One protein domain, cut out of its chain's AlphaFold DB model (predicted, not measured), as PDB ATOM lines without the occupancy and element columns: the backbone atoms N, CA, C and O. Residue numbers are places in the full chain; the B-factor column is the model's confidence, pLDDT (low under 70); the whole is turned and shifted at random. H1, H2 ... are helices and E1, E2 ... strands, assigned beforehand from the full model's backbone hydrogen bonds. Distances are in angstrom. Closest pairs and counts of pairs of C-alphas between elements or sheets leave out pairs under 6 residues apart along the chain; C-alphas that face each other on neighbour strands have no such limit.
ATOM      1  N   ILE A   3     109.348 134.067 129.675       55.56
ATOM      2  CA  ILE A   3     110.342 133.303 130.446       55.56
ATOM      3  C   ILE A   3     110.341 133.721 131.929       55.56
ATOM      4  O   ILE A   3     110.527 132.885 132.804       55.56
ATOM      5  N   VAL A   4     110.031 134.988 132.227       52.31
ATOM      6  CA  VAL A   4     110.067 135.537 133.598       52.31
ATOM      7  C   VAL A   4     109.021 134.890 134.520       52.31
ATOM      8  O   VAL A   4     109.308 134.635 135.683       52.31
ATOM      9  N   LEU A   5     107.835 134.548 134.003       50.78
ATOM     10  CA  LEU A   5     106.766 133.912 134.791       50.78
ATOM     11  C   LEU A   5     107.099 132.466 135.200       50.78
ATOM     12  O   LEU A   5     106.668 132.020 136.258       50.78
ATOM     13  N   PHE A   6     107.899 131.753 134.401       50.06
ATOM     14  CA  PHE A   6     108.291 130.371 134.698       50.06
ATOM     15  C   PHE A   6     109.297 130.291 135.852       50.06
ATOM     16  O   PHE A   6     109.210 129.400 136.693       50.06
ATOM     17  N   CYS A   7     110.218 131.256 135.933       51.00
ATOM     18  CA  CYS A   7     111.195 131.318 137.016       51.00
ATOM     19  C   CYS A   7     110.520 131.594 138.366       51.00
ATOM     20  O   CYS A   7     110.815 130.908 139.338       51.00
ATOM     21  N   VAL A   8     109.563 132.528 138.429       54.12
ATOM     22  CA  VAL A   8     108.873 132.875 139.687       54.12
ATOM     23  C   VAL A   8     108.038 131.705 140.227       54.12
ATOM     24  O   VAL A   8     108.046 131.460 141.429       54.12
ATOM     25  N   GLY A   9     107.383 130.928 139.354       53.12
ATOM     26  CA  GLY A   9     106.651 129.721 139.761       53.12
ATOM     27  C   GLY A   9     107.553 128.620 140.335       53.12
ATOM     28  O   GLY A   9     107.175 127.964 141.303       53.12
ATOM     29  N   LEU A  10     108.765 128.459 139.794       53.19
ATOM     30  CA  LEU A  10     109.756 127.502 140.299       53.19
ATOM     31  C   LEU A  10     110.344 127.925 141.655       53.19
ATOM     32  O   LEU A  10     110.500 127.075 142.526       53.19
ATOM     33  N   PHE A  11     110.610 129.218 141.866       54.78
ATOM     34  CA  PHE A  11     111.093 129.720 143.161       54.78
ATOM     35  C   PHE A  11     110.023 129.646 144.258       54.78
ATOM     36  O   PHE A  11     110.340 129.299 145.394       54.78
ATOM     37  N   LEU A  12     108.754 129.905 143.923       53.22
ATOM     38  CA  LEU A  12     107.645 129.751 144.868       53.22
ATOM     39  C   LEU A  12     107.390 128.276 145.213       53.22
ATOM     40  O   LEU A  12     107.194 127.958 146.380       53.22
ATOM     41  N   GLY A  13     107.453 127.366 144.234       56.22
ATOM     42  CA  GLY A  13     107.301 125.926 144.483       56.22
ATOM     43  C   GLY A  13     108.392 125.349 145.392       56.22
ATOM     44  O   GLY A  13     108.084 124.595 146.312       56.22
ATOM     45  N   TYR A  14     109.651 125.760 145.192       55.16
ATOM     46  CA  TYR A  14     110.777 125.338 146.038       55.16
ATOM     47  C   TYR A  14     110.694 125.906 147.462       55.16
ATOM     48  O   TYR A  14     110.958 125.196 148.433       55.16
ATOM     49  N   GLY A  15     110.293 127.175 147.602       54.91
ATOM     50  CA  GLY A  15     110.094 127.796 148.914       54.91
ATOM     51  C   GLY A  15     108.983 127.124 149.725       54.91
ATOM     52  O   GLY A  15     109.116 126.967 150.932       54.91
ATOM     53  N   VAL A  16     107.910 126.666 149.071       58.72
ATOM     54  CA  VAL A  16     106.824 125.958 149.761       58.72
ATOM     55  C   VAL A  16     107.242 124.545 150.164       58.72
ATOM     56  O   VAL A  16     106.993 124.179 151.304       58.72
ATOM     57  N   HIS A  17     107.911 123.783 149.286       58.97
ATOM     58  CA  HIS A  17     108.372 122.424 149.618       58.97
ATOM     59  C   HIS A  17     109.331 122.407 150.808       58.97
ATOM     60  O   HIS A  17     109.117 121.649 151.747       58.97
ATOM     61  N   THR A  18     110.318 123.306 150.814       59.72
ATOM     62  CA  THR A  18     111.270 123.406 151.928       59.72
ATOM     63  C   THR A  18     110.570 123.706 153.257       59.72
ATOM     64  O   THR A  18     110.874 123.063 154.253       59.72
ATOM     65  N   LEU A  19     109.582 124.608 153.284       60.56
ATOM     66  CA  LEU A  19     108.812 124.906 154.499       60.56
ATOM     67  C   LEU A  19     107.955 123.726 154.981       60.56
ATOM     68  O   LEU A  19     107.815 123.541 156.190       60.56
ATOM     69  N   THR A  20     107.369 122.942 154.072       62.75
ATOM     70  CA  THR A  20     106.628 121.724 154.447       62.75
ATOM     71  C   THR A  20     107.546 120.644 155.001       62.75
ATOM     72  O   THR A  20     107.217 120.089 156.045       62.75
ATOM     73  N   ASP A  21     108.703 120.415 154.376       65.06
ATOM     74  CA  ASP A  21     109.672 119.412 154.833       65.06
ATOM     75  C   ASP A  21     110.192 119.765 156.236       65.06
ATOM     76  O   ASP A  21     110.179 118.929 157.137       65.06
ATOM     77  N   PHE A  22     110.530 121.040 156.475       66.69
ATOM     78  CA  PHE A  22     110.941 121.509 157.804       66.69
ATOM     79  C   PHE A  22     109.863 121.307 158.870       66.69
ATOM     80  O   PHE A  22     110.179 120.996 160.018       66.69
ATOM     81  N   ARG A  23     108.590 121.502 158.514       70.75
ATOM     82  CA  ARG A  23     107.480 121.363 159.461       70.75
ATOM     83  C   ARG A  23     107.214 119.903 159.824       70.75
ATOM     84  O   ARG A  23     106.911 119.628 160.982       70.75
ATOM     85  N   GLU A  24     107.305 119.000 158.855       71.94
ATOM     86  CA  GLU A  24     107.097 117.564 159.066       71.94
ATOM     87  C   GLU A  24     108.250 116.938 159.866       71.94
ATOM     88  O   GLU A  24     108.018 116.174 160.806       71.94
ATOM     89  N   ASP A  25     109.490 117.333 159.568       71.06
ATOM     90  CA  ASP A  25     110.653 116.919 160.354       71.06
ATOM     91  C   ASP A  25     110.570 117.448 161.790       71.06
ATOM     92  O   ASP A  25     110.839 116.710 162.739       71.06
ATOM     93  N   TYR A  26     110.127 118.696 161.971       72.31
ATOM     94  CA  TYR A  26     109.907 119.273 163.294       72.31
ATOM     95  C   TYR A  26     108.872 118.481 164.102       72.31
ATOM     96  O   TYR A  26     109.155 118.112 165.243       72.31
ATOM     97  N   SER A  27     107.698 118.176 163.530       76.88
ATOM     98  CA  SER A  27     106.659 117.444 164.267       76.88
ATOM     99  C   SER A  27     107.132 116.054 164.672       76.88
ATOM    100  O   SER A  27     106.923 115.643 165.808       76.88
ATOM    101  N   ARG A  28     107.847 115.358 163.780       78.44
ATOM    102  CA  ARG A  28     108.413 114.041 164.085       78.44
ATOM    103  C   ARG A  28     109.435 114.106 165.222       78.44
ATOM    104  O   ARG A  28     109.497 113.189 166.036       78.44
ATOM    105  N   SER A  29     110.253 115.155 165.279       74.44
ATOM    106  CA  SER A  29     111.219 115.325 166.364       74.44
ATOM    107  C   SER A  29     110.543 115.577 167.705       74.44
ATOM    108  O   SER A  29     110.956 114.978 168.691       74.44
ATOM    109  N   VAL A  30     109.489 116.397 167.744       78.00
ATOM    110  CA  VAL A  30     108.705 116.608 168.971       78.00
ATOM    111  C   VAL A  30     108.065 115.297 169.432       78.00
ATOM    112  O   VAL A  30     108.264 114.909 170.576       78.00
ATOM    113  N   GLU A  31     107.416 114.547 168.537       81.88
ATOM    114  CA  GLU A  31     106.826 113.237 168.868       81.88
ATOM    115  C   GLU A  31     107.868 112.244 169.417       81.88
ATOM    116  O   GLU A  31     107.609 111.497 170.363       81.88
ATOM    117  N   LEU A  32     109.079 112.234 168.846       81.00
ATOM    118  CA  LEU A  32     110.179 111.396 169.329       81.00
ATOM    119  C   LEU A  32     110.640 111.823 170.732       81.00
ATOM    120  O   LEU A  32     110.944 110.976 171.573       81.00
ATOM    121  N   ALA A  33     110.699 113.130 170.983       79.56
ATOM    122  CA  ALA A  33     111.060 113.694 172.278       79.56
ATOM    123  C   ALA A  33     110.030 113.341 173.357       79.56
ATOM    124  O   ALA A  33     110.410 112.909 174.442       79.56
ATOM    125  N   GLU A  34     108.738 113.454 173.037       83.81
ATOM    126  CA  GLU A  34     107.633 113.079 173.922       83.81
ATOM    127  C   GLU A  34     107.699 111.591 174.282       83.81
ATOM    128  O   GLU A  34     107.622 111.218 175.455       83.81
ATOM    129  N   ALA A  35     107.935 110.726 173.289       83.25
ATOM    130  CA  ALA A  35     108.112 109.295 173.518       83.25
ATOM    131  C   ALA A  35     109.325 108.999 174.419       83.25
ATOM    132  O   ALA A  35     109.238 108.176 175.332       83.25
ATOM    133  N   ASN A  36     110.450 109.686 174.199       82.81
ATOM    134  CA  ASN A  36     111.643 109.548 175.035       82.81
ATOM    135  C   ASN A  36     111.410 110.048 176.466       82.81
ATOM    136  O   ASN A  36     111.871 109.400 177.403       82.81
ATOM    137  N   CYS A  37     110.673 111.148 176.641       84.31
ATOM    138  CA  CYS A  37     110.254 111.652 177.945       84.31
ATOM    139  C   CYS A  37     109.459 110.586 178.709       84.31
ATOM    140  O   CYS A  37     109.827 110.235 179.831       84.31
ATOM    141  N   ALA A  38     108.446 109.986 178.075       84.00
ATOM    142  CA  ALA A  38     107.620 108.964 178.712       84.00
ATOM    143  C   ALA A  38     108.441 107.726 179.106       84.00
ATOM    144  O   ALA A  38     108.305 107.214 180.217       84.00
ATOM    145  N   ILE A  39     109.337 107.261 178.226       83.94
ATOM    146  CA  ILE A  39     110.227 106.126 178.513       83.94
ATOM    147  C   ILE A  39     111.149 106.442 179.692       83.94
ATOM    148  O   ILE A  39     111.311 105.602 180.576       83.94
ATOM    149  N   LEU A  40     111.755 107.631 179.705       83.06
ATOM    150  CA  LEU A  40     112.717 108.022 180.728       83.06
ATOM    151  C   LEU A  40     112.054 108.077 182.105       83.06
ATOM    152  O   LEU A  40     112.559 107.449 183.034       83.06
ATOM    153  N   VAL A  41     110.884 108.711 182.199       83.06
ATOM    154  CA  VAL A  41     110.082 108.787 183.429       83.06
ATOM    155  C   VAL A  41     109.687 107.398 183.928       83.06
ATOM    156  O   VAL A  41     109.926 107.075 185.084       83.06
ATOM    157  N   LEU A  42     109.143 106.543 183.056       82.12
ATOM    158  CA  LEU A  42     108.718 105.188 183.431       82.12
ATOM    159  C   LEU A  42     109.892 104.261 183.789       82.12
ATOM    160  O   LEU A  42     109.697 103.238 184.444       82.12
ATOM    161  N   SER A  43     111.101 104.583 183.324       81.06
ATOM    162  CA  SER A  43     112.316 103.822 183.620       81.06
ATOM    163  C   SER A  43     113.040 104.287 184.886       81.06
ATOM    164  O   SER A  43     113.862 103.534 185.417       81.06
ATOM    165  N   ASP A  44     112.759 105.498 185.375       78.44
ATOM    166  CA  ASP A  44     113.409 106.025 186.569       78.44
ATOM    167  C   ASP A  44     112.780 105.433 187.832       78.44
ATOM    168  O   ASP A  44     111.722 105.836 188.302       78.44
ATOM    169  N   SER A  45     113.496 104.483 188.433       67.00
ATOM    170  CA  SER A  45     113.114 103.831 189.693       67.00
ATOM    171  C   SER A  45     112.933 104.774 190.892       67.00
ATOM    172  O   SER A  45     112.466 104.325 191.936       67.00
ATOM    173  N   LYS A  46     113.358 106.040 190.796       70.56
ATOM    174  CA  LYS A  46     113.202 107.036 191.867       70.56
ATOM    175  C   LYS A  46     111.877 107.784 191.798       70.56
ATOM    176  O   LYS A  46     111.524 108.436 192.777       70.56
ATOM    177  N   VAL A  47     111.179 107.709 190.669       71.00
ATOM    178  CA  VAL A  47     109.937 108.432 190.424       71.00
ATOM    179  C   VAL A  47     108.799 107.421 190.343       71.00
ATOM    180  O   VAL A  47     108.640 106.710 189.356       71.00
ATOM    181  N   GLU A  48     108.003 107.331 191.408       68.94
ATOM    182  CA  GLU A  48     106.809 106.479 191.450       68.94
ATOM    183  C   GLU A  48     105.601 107.219 190.858       68.94
ATOM    184  O   GLU A  48     104.625 107.513 191.546       68.94
ATOM    185  N   LEU A  49     105.667 107.522 189.561       71.50
ATOM    186  CA  LEU A  49     104.526 108.054 188.819       71.50
ATOM    187  C   LEU A  49     103.631 106.911 188.323       71.50
ATOM    188  O   LEU A  49     104.096 105.929 187.743       71.50
ATOM    189  N   ASP A  50     102.319 107.068 188.500       75.94
ATOM    190  CA  ASP A  50     101.336 106.237 187.801       75.94
ATOM    191  C   ASP A  50     101.485 106.475 186.284       75.94
ATOM    192  O   ASP A  50     101.416 107.631 185.861       75.94
ATOM    193  N   PRO A  51     101.647 105.433 185.445       72.12
ATOM    194  CA  PRO A  51     101.741 105.586 183.993       72.12
ATOM    195  C   PRO A  51     100.587 106.380 183.370       72.12
ATOM    196  O   PRO A  51     100.767 107.003 182.331       72.12
ATOM    197  N   VAL A  52      99.406 106.380 183.998       76.44
ATOM    198  CA  VAL A  52      98.239 107.156 183.540       76.44
ATOM    199  C   VAL A  52      98.404 108.662 183.791       76.44
ATOM    200  O   VAL A  52      97.712 109.469 183.178       76.44
ATOM    201  N   ARG A  53      99.311 109.052 184.692       72.31
ATOM    202  CA  ARG A  53      99.612 110.448 185.048       72.31
ATOM    203  C   ARG A  53     100.840 111.014 184.342       72.31
ATOM    204  O   ARG A  53     101.148 112.181 184.561       72.31
ATOM    205  N   VAL A  54     101.531 110.201 183.544       79.12
ATOM    206  CA  VAL A  54     102.647 110.640 182.705       79.12
ATOM    207  C   VAL A  54     102.060 111.278 181.449       79.12
ATOM    208  O   VAL A  54     101.636 110.577 180.533       79.12
ATOM    209  N   ASP A  55     102.023 112.605 181.421       83.88
ATOM    210  CA  ASP A  55     101.609 113.399 180.264       83.88
ATOM    211  C   ASP A  55     102.766 114.317 179.875       83.88
ATOM    212  O   ASP A  55     102.909 115.392 180.441       83.88
ATOM    213  N   CYS A  56     103.631 113.860 178.963       83.88
ATOM    214  CA  CYS A  56     104.809 114.601 178.499       83.88
ATOM    215  C   CYS A  56     104.407 115.738 177.555       83.88
ATOM    216  O   CYS A  56     104.509 115.625 176.336       83.88
ATOM    217  N   LYS A  57     103.960 116.847 178.130       87.81
ATOM    218  CA  LYS A  57     103.491 118.031 177.416       87.81
ATOM    219  C   LYS A  57     104.635 119.008 177.187       87.81
ATOM    220  O   LYS A  57     105.252 119.488 178.135       87.81
ATOM    221  N   LEU A  58     104.896 119.357 175.930       86.06
ATOM    222  CA  LEU A  58     105.895 120.367 175.580       86.06
ATOM    223  C   LEU A  58     105.491 121.747 176.134       86.06
ATOM    224  O   LEU A  58     104.450 122.293 175.763       86.06
ATOM    225  N   ILE A  59     106.323 122.319 177.008       87.44
ATOM    226  CA  ILE A  59     106.113 123.644 177.620       87.44
ATOM    227  C   ILE A  59     107.156 124.682 177.199       87.44
ATOM    228  O   ILE A  59     106.880 125.881 177.262       87.44
ATOM    229  N   VAL A  60     108.334 124.243 176.752       83.75
ATOM    230  CA  VAL A  60     109.364 125.110 176.165       83.75
ATOM    231  C   VAL A  60     109.867 124.457 174.891       83.75
ATOM    232  O   VAL A  60     110.267 123.298 174.912       83.75
ATOM    233  N   ASP A  61     109.849 125.222 173.805       81.75
ATOM    234  CA  ASP A  61     110.405 124.861 172.506       81.75
ATOM    235  C   ASP A  61     111.341 125.982 172.061       81.75
ATOM    236  O   ASP A  61     110.888 127.044 171.624       81.75
ATOM    237  N   ASP A  62     112.643 125.771 172.241       75.81
ATOM    238  CA  ASP A  62     113.666 126.619 171.643       75.81
ATOM    239  C   ASP A  62     114.619 125.801 170.753       75.81
ATOM    240  O   ASP A  62     114.546 124.574 170.657       75.81
ATOM    241  N   ASP A  63     115.512 126.489 170.038       67.81
ATOM    242  CA  ASP A  63     116.428 125.855 169.080       67.81
ATOM    243  C   ASP A  63     117.457 124.903 169.729       67.81
ATOM    244  O   ASP A  63     118.182 124.195 169.023       67.81
ATOM    245  N   HIS A  64     117.547 124.884 171.059       70.62
ATOM    246  CA  HIS A  64     118.569 124.193 171.839       70.62
ATOM    247  C   HIS A  64     118.016 123.320 172.969       70.62
ATOM    248  O   HIS A  64     118.780 122.537 173.532       70.62
ATOM    249  N   LEU A  65     116.733 123.432 173.300       81.00
ATOM    250  CA  LEU A  65     116.114 122.810 174.455       81.00
ATOM    251  C   LEU A  65     114.617 122.600 174.215       81.00
ATOM    252  O   LEU A  65     113.867 123.533 173.925       81.00
ATOM    253  N   LEU A  66     114.183 121.360 174.409       84.25
ATOM    254  CA  LEU A  66     112.778 121.003 174.525       84.25
ATOM    255  C   LEU A  66     112.499 120.631 175.978       84.25
ATOM    256  O   LEU A  66     113.074 119.664 176.476       84.25
ATOM    257  N   THR A  67     111.622 121.373 176.649       86.69
ATOM    258  CA  THR A  67     111.186 121.037 178.012       86.69
ATOM    259  C   THR A  67     109.781 120.469 177.978       86.69
ATOM    260  O   THR A  67     108.843 121.118 177.509       86.69
ATOM    261  N   PHE A  68     109.637 119.283 178.549       87.69
ATOM    262  CA  PHE A  68     108.380 118.583 178.739       87.69
ATOM    263  C   PHE A  68     107.990 118.647 180.208       87.69
ATOM    264  O   PHE A  68     108.764 118.278 181.085       87.69
ATOM    265  N   GLU A  69     106.786 119.114 180.485       89.06
ATOM    266  CA  GLU A  69     106.128 118.886 181.762       89.06
ATOM    267  C   GLU A  69     105.584 117.461 181.748       89.06
ATOM    268  O   GLU A  69     104.950 117.082 180.777       89.06
ATOM    269  N   VAL A  70     105.884 116.663 182.772       86.44
ATOM    270  CA  VAL A  70     105.481 115.247 182.879       86.44
ATOM    271  C   VAL A  70     104.193 115.106 183.680       86.44
ATOM    272  O   VAL A  70     103.352 114.256 183.397       86.44
ATOM    273  N   SER A  71     104.073 115.908 184.736       80.62
ATOM    274  CA  SER A  71     102.907 115.948 185.605       80.62
ATOM    275  C   SER A  71     102.805 117.326 186.241       80.62
ATOM    276  O   SER A  71     103.658 117.702 187.045       80.62
ATOM    277  N   GLU A  72     101.726 118.050 185.940       74.06
ATOM    278  CA  GLU A  72     101.419 119.343 186.576       74.06
ATOM    279  C   GLU A  72     101.274 119.212 188.107       74.06
ATOM    280  O   GLU A  72     101.495 120.168 188.845       74.06
ATOM    281  N   ILE A  73     100.895 118.025 188.600       78.62
ATOM    282  CA  ILE A  73     100.647 117.777 190.029       78.62
ATOM    283  C   ILE A  73     101.956 117.524 190.779       78.62
ATOM    284  O   ILE A  73     102.111 117.995 191.904       78.62
ATOM    285  N   GLU A  74     102.869 116.761 190.176       75.75
ATOM    286  CA  GLU A  74     104.124 116.357 190.821       75.75
ATOM    287  C   GLU A  74     105.291 117.305 190.519       75.75
ATOM    288  O   GLU A  74     106.353 117.157 191.108       75.75
ATOM    289  N   GLY A  75     105.108 118.297 189.637       83.62
ATOM    290  CA  GLY A  75     106.149 119.287 189.337       83.62
ATOM    291  C   GLY A  75     107.381 118.673 188.669       83.62
ATOM    292  O   GLY A  75     108.505 119.136 188.872       83.62
ATOM    293  N   LEU A  76     107.170 117.606 187.895       86.56
ATOM    294  CA  LEU A  76     108.223 116.856 187.221       86.56
ATOM    295  C   LEU A  76     108.372 117.315 185.775       86.56
ATOM    296  O   LEU A  76     107.388 117.456 185.045       86.56
ATOM    297  N   TYR A  77     109.622 117.505 185.363       88.12
ATOM    298  CA  TYR A  77     109.991 118.051 184.065       88.12
ATOM    299  C   TYR A  77     111.104 117.228 183.420       88.12
ATOM    300  O   TYR A  77     111.993 116.718 184.101       88.12
ATOM    301  N   VAL A  78     111.080 117.123 182.094       87.12
ATOM    302  CA  VAL A  78     112.136 116.506 181.292       87.12
ATOM    303  C   VAL A  78     112.672 117.525 180.304       87.12
ATOM    304  O   VAL A  78     111.939 118.019 179.456       87.12
ATOM    305  N   ASP A  79     113.968 117.789 180.379       87.50
ATOM    306  CA  ASP A  79     114.683 118.611 179.408       87.50
ATOM    307  C   ASP A  79     115.390 117.699 178.409       87.50
ATOM    308  O   ASP A  79     116.222 116.892 178.817       87.50
ATOM    309  N   CYS A  80     115.090 117.834 177.117       83.00
ATOM    310  CA  CYS A  80     115.746 117.129 176.021       83.00
ATOM    311  C   CYS A  80     116.517 118.113 175.137       83.00
ATOM    312  O   CYS A  80     115.949 119.075 174.615       83.00
ATOM    313  N   LEU A  81     117.806 117.851 174.922       80.81
ATOM    314  CA  LEU A  81     118.631 118.611 173.985       80.81
ATOM    315  C   LEU A  81     118.494 117.993 172.582       80.81
ATOM    316  O   LEU A  81     118.827 116.821 172.411       80.81
ATOM    317  N   PRO A  82     118.015 118.730 171.564       69.25
ATOM    318  CA  PRO A  82     118.045 118.250 170.192       69.25
ATOM    319  C   PRO A  82     119.497 118.080 169.726       69.25
ATOM    320  O   PRO A  82     120.326 118.979 169.890       69.25
ATOM    321  N   GLY A  83     119.808 116.925 169.131       63.56
ATOM    322  CA  GLY A  83     121.153 116.615 168.664       63.56
ATOM    323  C   GLY A  83     121.689 117.676 167.695       63.56
ATOM    324  O   GLY A  83     120.976 118.168 166.822       63.56
ATOM    325  N   ALA A  84     122.980 118.004 167.812       53.00
ATOM    326  CA  ALA A  84     123.651 119.080 167.065       53.00
ATOM    327  C   ALA A  84     123.741 118.871 165.532       53.00
ATOM    328  O   ALA A  84     124.397 119.642 164.825       53.00
ATOM    329  N   ALA A  85     123.123 117.822 164.988       49.38
ATOM    330  CA  ALA A  85     123.065 117.592 163.556       49.38
ATOM    331  C   ALA A  85     122.057 118.567 162.925       49.38
ATOM    332  O   ALA A  85     120.868 118.288 162.843       49.38
ATOM    333  N   PHE A  86     122.568 119.695 162.421       47.16
ATOM    334  CA  PHE A  86     121.871 120.799 161.734       47.16
ATOM    335  C   PHE A  86     120.823 120.424 160.656       47.16
ATOM    336  O   PHE A  86     120.142 121.308 160.145       47.16
ATOM    337  N   PHE A  87     120.685 119.146 160.291       42.75
ATOM    338  CA  PHE A  87     119.769 118.659 159.256       42.75
ATOM    339  C   PHE A  87     118.846 117.519 159.704       42.75
ATOM    340  O   PHE A  87     117.985 117.117 158.929       42.75
ATOM    341  N   ARG A  88     119.010 116.981 160.919       52.31
ATOM    342  CA  ARG A  88     118.114 115.980 161.507       52.31
ATOM    343  C   ARG A  88     118.100 116.199 163.011       52.31
ATOM    344  O   ARG A  88     119.087 115.894 163.674       52.31
ATOM    345  N   ARG A  89     116.992 116.724 163.538       56.53
ATOM    346  CA  ARG A  89     116.727 116.786 164.982       56.53
ATOM    347  C   ARG A  89     116.479 115.356 165.488       56.53
ATOM    348  O   ARG A  89     115.351 114.953 165.757       56.53
ATOM    349  N   GLU A  90     117.535 114.548 165.519       61.19
ATOM    350  CA  GLU A  90     117.543 113.270 166.221       61.19
ATOM    351  C   GLU A  90     117.654 113.589 167.711       61.19
ATOM    352  O   GLU A  90     118.563 114.303 168.130       61.19
ATOM    353  N   ILE A  91     116.694 113.108 168.500       63.62
ATOM    354  CA  ILE A  91     116.705 113.269 169.954       63.62
ATOM    355  C   ILE A  91     117.080 111.921 170.537       63.62
ATOM    356  O   ILE A  91     116.328 110.947 170.442       63.62
ATOM    357  N   SER A  92     118.284 111.857 171.094       63.78
ATOM    358  CA  SER A  92     118.755 110.671 171.789       63.78
ATOM    359  C   SER A  92     118.142 110.627 173.191       63.78
ATOM    360  O   SER A  92     118.177 111.636 173.892       63.78
ATOM    361  N   PRO A  93     117.680 109.464 173.686       60.88
ATOM    362  CA  PRO A  93     117.213 109.329 175.069       60.88
ATOM    363  C   PRO A  93     118.266 109.740 176.110       60.88
ATOM    364  O   PRO A  93     117.933 110.090 177.235       60.88
ATOM    365  N   ARG A  94     119.557 109.688 175.744       66.62
ATOM    366  CA  ARG A  94     120.679 110.101 176.608       66.62
ATOM    367  C   ARG A  94     120.832 111.613 176.735       66.62
ATOM    368  O   ARG A  94     121.585 112.064 177.589       66.62
ATOM    369  N   GLU A  95     120.184 112.364 175.856       75.56
ATOM    370  CA  GLU A  95     120.199 113.826 175.829       75.56
ATOM    371  C   GLU A  95     118.976 114.412 176.551       75.56
ATOM    372  O   GLU A  95     118.783 115.624 176.530       75.56
ATOM    373  N   CYS A  96     118.181 113.557 177.209       80.19
ATOM    374  CA  CYS A  96     117.060 113.930 178.058       80.19
ATOM    375  C   CYS A  96     117.404 113.750 179.551       80.19
ATOM    376  O   CYS A  96     118.029 112.758 179.932       80.19
ATOM    377  N   SER A  97     116.981 114.683 180.406       86.00
ATOM    378  CA  SER A  97     117.165 114.629 181.863       86.00
ATOM    379  C   SER A  97     115.863 114.956 182.585       86.00
ATOM    380  O   SER A  97     115.259 115.990 182.317       86.00
ATOM    381  N   LEU A  98     115.467 114.103 183.532       85.62
ATOM    382  CA  LEU A  98     114.332 114.311 184.435       85.62
ATOM    383  C   LEU A  98     114.767 115.110 185.668       85.62
ATOM    384  O   LEU A  98     115.844 114.864 186.219       85.62
ATOM    385  N   TYR A  99     113.935 116.051 186.106       86.19
ATOM    386  CA  TYR A  99     114.130 116.824 187.329       86.19
ATOM    387  C   TYR A  99     112.790 117.244 187.949       86.19
ATOM    388  O   TYR A  99     111.758 117.282 187.284       86.19
ATOM    389  N   GLU A 100     112.829 117.566 189.239       86.56
ATOM    390  CA  GLU A 100     111.716 118.119 190.017       86.56
ATOM    391  C   GLU A 100     111.985 119.611 190.264       86.56
ATOM    392  O   GLU A 100     113.147 120.000 190.450       86.56
ATOM    393  N   ARG A 101     110.945 120.450 190.223       78.12
ATOM    394  CA  ARG A 101     111.058 121.901 190.446       78.12
ATOM    395  C   ARG A 101     110.420 122.352 191.755       78.12
ATOM    396  O   ARG A 101     109.275 121.948 192.030       78.12
TER     397      ARG A 101
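Overview. This is residues 3 to 101 of the 101 residues of an uncharacterized protein of Primorskyibacter sedentarius (UniProt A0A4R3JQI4). One long helix, H1, packs by residues 30 to 41 on one face of a small four-stranded sheet, and its residues 3 to 21 stick out as a free arm. The printed part has 99 residues: H1, then E1 to E4, a meander, each strand the antiparallel neighbour of the one before. The class is mixed, in two layers, helix on sheet; the whole is loose, radius of gyration of the C-alphas 18.2 A, spanning 67 by 23 by 19 A.

Arrangement. H1, residues 3 to 43, has 36 of 37 O i to N i+4 pairs within hydrogen-bond range. Its height over the sheet is 8.0 A. E1, residues 57 to 61, and E2, residues 66 to 71, form a hairpin, with N 59 and O 67 2.8 A apart. H1 runs slantwise to the strands, at 40 degrees to E2 on the local plane. E3, residues 76 to 80, forms hairpins with E2, N 68 and O 78 at 2.8 A, and with E4, residues 96 to 100, N 77 and O 99 at 2.9 A. The closest C-alphas of H1 and E3 are those of Cys 37 and Val 78, 6.2 A.

Along the chain. H1 begins at C-alpha 3 (110.342, 133.303, 130.446) and is 60.8 A long. E2 is 15.7 A long; E4 ends at C-alpha 100 (111.716, 118.119, 190.017).

Size, cuts and confidence. The printed part has no cut. H1 to E1 and E3 to E4 are long links. Low pLDDT includes residues 3 to 22 and 82 to 94.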